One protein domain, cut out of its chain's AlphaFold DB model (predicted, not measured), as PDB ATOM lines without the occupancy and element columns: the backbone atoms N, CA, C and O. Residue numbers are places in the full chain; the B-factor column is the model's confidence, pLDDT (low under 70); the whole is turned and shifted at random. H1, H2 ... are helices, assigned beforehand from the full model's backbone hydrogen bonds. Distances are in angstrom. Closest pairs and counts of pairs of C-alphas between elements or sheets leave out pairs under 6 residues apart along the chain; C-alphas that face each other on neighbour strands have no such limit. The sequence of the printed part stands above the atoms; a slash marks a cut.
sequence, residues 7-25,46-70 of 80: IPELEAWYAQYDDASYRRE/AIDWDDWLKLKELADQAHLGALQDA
ATOM      1  N   ILE A   7     189.584 141.786 123.035       83.00
ATOM      2  CA  ILE A   7     189.212 142.684 121.935       83.00
ATOM      3  C   ILE A   7     188.505 143.949 122.458       83.00
ATOM      4  O   ILE A   7     187.750 143.872 123.437       83.00
ATOM      5  N   PRO A   8     188.729 145.114 121.823       85.12
ATOM      6  CA  PRO A   8     188.172 146.387 122.280       85.12
ATOM      7  C   PRO A   8     186.638 146.418 122.250       85.12
ATOM      8  O   PRO A   8     186.016 147.071 123.085       85.12
ATOM      9  N   GLU A   9     186.004 145.684 121.340       84.69
ATOM     10  CA  GLU A   9     184.549 145.615 121.229       84.69
ATOM     11  C   GLU A   9     183.925 144.879 122.431       84.69
ATOM     12  O   GLU A   9     182.863 145.264 122.926       84.69
ATOM     13  N   LEU A  10     184.612 143.865 122.968       86.19
ATOM     14  CA  LEU A  10     184.180 143.163 124.178       86.19
ATOM     15  C   LEU A  10     184.404 144.023 125.429       86.19
ATOM     16  O   LEU A  10     183.575 144.010 126.339       86.19
ATOM     17  N   GLU A  11     185.485 144.809 125.479       88.44
ATOM     18  CA  GLU A  11     185.657 145.819 126.531       88.44
ATOM     19  C   GLU A  11     184.537 146.859 126.511       88.44
ATOM     20  O   GLU A  11     184.006 147.184 127.572       88.44
ATOM     21  N   ALA A  12     184.134 147.330 125.328       88.62
ATOM     22  CA  ALA A  12     183.017 148.259 125.191       88.62
ATOM     23  C   ALA A  12     181.705 147.656 125.719       88.62
ATOM     24  O   ALA A  12     180.979 148.321 126.461       88.62
ATOM     25  N   TRP A  13     181.439 146.377 125.422       91.69
ATOM     26  CA  TRP A  13     180.290 145.661 125.983       91.69
ATOM     27  C   TRP A  13     180.336 145.620 127.515       91.69
ATOM     28  O   TRP A  13     179.350 145.937 128.182       91.69
ATOM     29  N   TYR A  14     181.492 145.284 128.098       89.38
ATOM     30  CA  TYR A  14     181.649 145.251 129.553       89.38
ATOM     31  C   TYR A  14     181.557 146.637 130.196       89.38
ATOM     32  O   TYR A  14     181.034 146.743 131.301       89.38
ATOM     33  N   ALA A  15     182.030 147.687 129.525       89.94
ATOM     34  CA  ALA A  15     181.897 149.059 130.000       89.94
ATOM     35  C   ALA A  15     180.422 149.480 130.067       89.94
ATOM     36  O   ALA A  15     179.997 150.072 131.055       89.94
ATOM     37  N   GLN A  16     179.627 149.106 129.059       89.50
ATOM     38  CA  GLN A  16     178.183 149.322 129.074       89.50
ATOM     39  C   GLN A  16     177.499 148.486 130.160       89.50
ATOM     40  O   GLN A  16     176.609 148.983 130.839       89.50
ATOM     41  N   TYR A  17     177.943 147.246 130.377       89.38
ATOM     42  CA  TYR A  17     177.436 146.390 131.450       89.38
ATOM     43  C   TYR A  17     177.730 146.940 132.862       89.38
ATOM     44  O   TYR A  17     176.945 146.737 133.791       89.38
ATOM     45  N   ASP A  18     178.849 147.639 133.053       88.81
ATOM     46  CA  ASP A  18     179.204 148.278 134.331       88.81
ATOM     47  C   ASP A  18     178.408 149.579 134.588       88.81
ATOM     48  O   ASP A  18     178.403 150.105 135.701       88.81
ATOM     49  N   ASP A  19     177.663 150.088 133.597       89.88
ATOM     50  CA  ASP A  19     176.855 151.301 133.745       89.88
ATOM     51  C   ASP A  19     175.595 151.058 134.599       89.88
ATOM     52  O   ASP A  19     174.470 150.848 134.131       89.88
ATOM     53  N   ALA A  20     175.799 151.093 135.915       83.81
ATOM     54  CA  ALA A  20     174.752 150.932 136.915       83.81
ATOM     55  C   ALA A  20     173.780 152.125 136.986       83.81
ATOM     56  O   ALA A  20     172.730 152.004 137.625       83.81
ATOM     57  N   SER A  21     174.127 153.273 136.394       86.44
ATOM     58  CA  SER A  21     173.232 154.431 136.291       86.44
ATOM     59  C   SER A  21     172.209 154.176 135.191       86.44
ATOM     60  O   SER A  21     171.008 154.215 135.460       86.44
ATOM     61  N   TYR A  22     172.674 153.785 134.001       84.25
ATOM     62  CA  TYR A  22     171.805 153.461 132.872       84.25
ATOM     63  C   TYR A  22     170.882 152.273 133.178       84.25
ATOM     64  O   TYR A  22     169.684 152.312 132.887       84.25
ATOM     65  N   ARG A  23     171.405 151.257 133.878       83.81
ATOM     66  CA  ARG A  23     170.619 150.107 134.350       83.81
ATOM     67  C   ARG A  23     169.439 150.507 135.246       83.81
ATOM     68  O   ARG A  23     168.391 149.873 135.183       83.81
ATOM     69  N   ARG A  24     169.615 151.519 136.101       82.00
ATOM     70  CA  ARG A  24     168.573 151.991 137.028       82.00
ATOM     71  C   ARG A  24     167.586 152.943 136.365       82.00
ATOM     72  O   ARG A  24     166.404 152.876 136.675       82.00
ATOM     73  N   GLU A  25     168.056 153.807 135.468       86.44
ATOM     74  CA  GLU A  25     167.184 154.722 134.725       86.44
ATOM     75  C   GLU A  25     166.245 153.986 133.770       86.44
ATOM     76  O   GLU A  25     165.083 154.361 133.627       86.44
ATOM     77  N   ALA A  46     183.612 138.188 116.195       88.75
ATOM     78  CA  ALA A  46     184.490 138.619 117.272       88.75
ATOM     79  C   ALA A  46     184.385 137.709 118.511       88.75
ATOM     80  O   ALA A  46     185.336 137.596 119.283       88.75
ATOM     81  N   ILE A  47     183.234 137.048 118.685       88.75
ATOM     82  CA  ILE A  47     182.980 136.036 119.718       88.75
ATOM     83  C   ILE A  47     182.260 134.820 119.127       88.75
ATOM     84  O   ILE A  47     181.484 134.939 118.177       88.75
ATOM     85  N   ASP A  48     182.461 133.660 119.746       90.38
ATOM     86  CA  ASP A  48     181.754 132.432 119.387       90.38
ATOM     87  C   ASP A  48     180.353 132.369 120.015       90.38
ATOM     88  O   ASP A  48     179.999 133.127 120.921       90.38
ATOM     89  N   TRP A  49     179.545 131.402 119.570       91.38
ATOM     90  CA  TRP A  49     178.197 131.169 120.103       91.38
ATOM     91  C   TRP A  49     178.174 130.952 121.625       91.38
ATOM     92  O   TRP A  49     177.312 131.501 122.310       91.38
ATOM     93  N   ASP A  50     179.122 130.179 122.163       90.94
ATOM     94  CA  ASP A  50     179.234 129.931 123.607       90.94
ATOM     95  C   ASP A  50     179.524 131.211 124.400       90.94
ATOM     96  O   ASP A  50     179.017 131.396 125.507       90.94
ATOM     97  N   ASP A  51     180.329 132.109 123.841       90.38
ATOM     98  CA  ASP A  51     180.667 133.381 124.469       90.38
ATOM     99  C   ASP A  51     179.504 134.368 124.371       90.38
ATOM    100  O   ASP A  51     179.144 134.999 125.367       90.38
ATOM    101  N   TRP A  52     178.818 134.410 123.230       92.12
ATOM    102  CA  TRP A  52     177.567 135.145 123.079       92.12
ATOM    103  C   TRP A  52     176.505 134.699 124.095       92.12
ATOM    104  O   TRP A  52     175.859 135.542 124.722       92.12
ATOM    105  N   LEU A  53     176.358 133.388 124.319       93.19
ATOM    106  CA  LEU A  53     175.397 132.855 125.285       93.19
ATOM    107  C   LEU A  53     175.711 133.324 126.715       93.19
ATOM    108  O   LEU A  53     174.804 133.744 127.431       93.19
ATOM    109  N   LYS A  54     176.990 133.340 127.110       91.38
ATOM    110  CA  LYS A  54     177.423 133.867 128.416       91.38
ATOM    111  C   LYS A  54     177.150 135.368 128.553       91.38
ATOM    112  O   LYS A  54     176.719 135.808 129.617       91.38
ATOM    113  N   LEU A  55     177.394 136.163 127.504       90.94
ATOM    114  CA  LEU A  55     177.066 137.598 127.507       90.94
ATOM    115  C   LEU A  55     175.564 137.821 127.672       90.94
ATOM    116  O   LEU A  55     175.141 138.670 128.459       90.94
ATOM    117  N   LYS A  56     174.758 137.017 126.977       92.25
ATOM    118  CA  LYS A  56     173.308 137.042 127.108       92.25
ATOM    119  C   LYS A  56     172.857 136.691 128.529       92.25
ATOM    120  O   LYS A  56     172.065 137.438 129.095       92.25
ATOM    121  N   GLU A  57     173.394 135.631 129.131       93.12
ATOM    122  CA  GLU A  57     173.077 135.267 130.519       93.12
ATOM    123  C   GLU A  57     173.444 136.378 131.513       93.12
ATOM    124  O   GLU A  57     172.662 136.677 132.415       93.12
ATOM    125  N   LEU A  58     174.597 137.034 131.339       91.31
ATOM    126  CA  LEU A  58     174.995 138.178 132.165       91.31
ATOM    127  C   LEU A  58     174.008 139.348 132.029       91.31
ATOM    128  O   LEU A  58     173.590 139.924 133.037       91.31
ATOM    129  N   ALA A  59     173.608 139.685 130.801       91.75
ATOM    130  CA  ALA A  59     172.633 140.742 130.540       91.75
ATOM    131  C   ALA A  59     171.248 140.412 131.120       91.75
ATOM    132  O   ALA A  59     170.610 141.290 131.703       91.75
ATOM    133  N   ASP A  60     170.796 139.161 130.990       91.12
ATOM    134  CA  ASP A  60     169.528 138.672 131.544       91.12
ATOM    135  C   ASP A  60     169.547 138.738 133.087       91.12
ATOM    136  O   ASP A  60     168.604 139.236 133.704       91.12
ATOM    137  N   GLN A  61     170.639 138.311 133.733       90.62
ATOM    138  CA  GLN A  61     170.793 138.387 135.192       90.62
ATOM    139  C   GLN A  61     170.799 139.829 135.709       90.62
ATOM    140  O   GLN A  61     170.126 140.132 136.697       90.62
ATOM    141  N   ALA A  62     171.529 140.728 135.044       87.75
ATOM    142  CA  ALA A  62     171.553 142.140 135.416       87.75
ATOM    143  C   ALA A  62     170.175 142.797 135.260       87.75
ATOM    144  O   ALA A  62     169.786 143.601 136.109       87.75
ATOM    145  N   HIS A  63     169.429 142.430 134.215       88.19
ATOM    146  CA  HIS A  63     168.069 142.910 133.997       88.19
ATOM    147  C   HIS A  63     167.116 142.413 135.091       88.19
ATOM    148  O   HIS A  63     166.405 143.216 135.691       88.19
ATOM    149  N   LEU A  64     167.147 141.120 135.424       88.12
ATOM    150  CA  LEU A  64     166.329 140.560 136.505       88.12
ATOM    151  C   LEU A  64     166.623 141.214 137.860       88.12
ATOM    152  O   LEU A  64     165.688 141.480 138.613       88.12
ATOM    153  N   GLY A  65     167.896 141.491 138.161       86.44
ATOM    154  CA  GLY A  65     168.285 142.234 139.361       86.44
ATOM    155  C   GLY A  65     167.706 143.648 139.367       86.44
ATOM    156  O   GLY A  65     167.045 144.035 140.323       86.44
ATOM    157  N   ALA A  66     167.854 144.381 138.261       85.44
ATOM    158  CA  ALA A  66     167.328 145.739 138.138       85.44
ATOM    159  C   ALA A  66     165.795 145.801 138.235       85.44
ATOM    160  O   ALA A  66     165.253 146.716 138.850       85.44
ATOM    161  N   LEU A  67     165.091 144.814 137.673       84.94
ATOM    162  CA  LEU A  67     163.641 144.690 137.818       84.94
ATOM    163  C   LEU A  67     163.242 144.399 139.266       84.94
ATOM    164  O   LEU A  67     162.276 144.982 139.745       84.94
ATOM    165  N   GLN A  68     163.968 143.529 139.973       85.31
ATOM    166  CA  GLN A  68     163.706 143.264 141.390       85.31
ATOM    167  C   GLN A  68     163.927 144.514 142.242       85.31
ATOM    168  O   GLN A  68     163.061 144.836 143.052       85.31
ATOM    169  N   ASP A  69     165.012 145.255 142.013       80.56
ATOM    170  CA  ASP A  69     165.281 146.524 142.697       80.56
ATOM    171  C   ASP A  69     164.194 147.569 142.401       80.56
ATOM    172  O   ASP A  69     163.699 148.229 143.315       80.56
ATOM    173  N   ALA A  70     163.767 147.697 141.142       78.56
ATOM    174  CA  ALA A  70     162.706 148.624 140.747       78.56
ATOM    175  C   ALA A  70     161.341 148.240 141.344       78.56
ATOM    176  O   ALA A  70     160.581 149.108 141.780       78.56
TER     177      ALA A  70
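Overview. This is residues 7 to 25 and 46 to 70 of the 80 residues of an uncharacterized protein of Pseudomonas sp. 2848 (UniProt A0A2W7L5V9). One long straight helix, H3, makes the length of this flat model, and the shorter helices H1 and H2, one after the other, make a second row alongside it. The two rows run the same way, and residues 48 to 54, with the first part of H3, stand free. The printed part has 44 residues, 38 of them in three named helices, H1, H2 and H3 in that order along the chain; it is all helix with no named strand, and is only just loose, close to compact: the radius of gyration of the C-alphas is 11.6 A and the spans are 33 by 19 by 9 A.

Along the chain. Find C-alpha 8 at (188.172, 146.387, 122.280); from there H1 runs over residues 8 to 17, 14.1 A. H2 follows at residues 20 to 25. Past the cut, H3 runs 31.2 A over residues 49 to 70, ending at C-alpha 70, (162.706, 148.624, 140.747).

Arrangement. Look at Tyr 17 and Ala 59: their C-alphas, the closest of H1 and H3, are 7.5 A apart, close but not clearly touching, at a shallow tilt of 20 degrees. H2 touches H3 at a steep tilt of 57 degrees, with residues 63 to 70 of H3 alone; the closest C-alphas, of Arg 24 and Ala 66, are 6.5 A apart. H1 and H2 meet only through their tight link. In H1 and H3 every O i to N i+4 pair is within hydrogen-bond range; in H2 1 of 2 is, beside 2 of 3 O i to N i+3 pairs.

Size, cuts and confidence. The C-alphas farthest apart, of Ala 46 and Ala 70, are 33.6 A apart. Residues 26 to 45 are not printed, and C-alphas 25 and 46 are 29.4 A apart across the cut. No printed residue is under pLDDT 70.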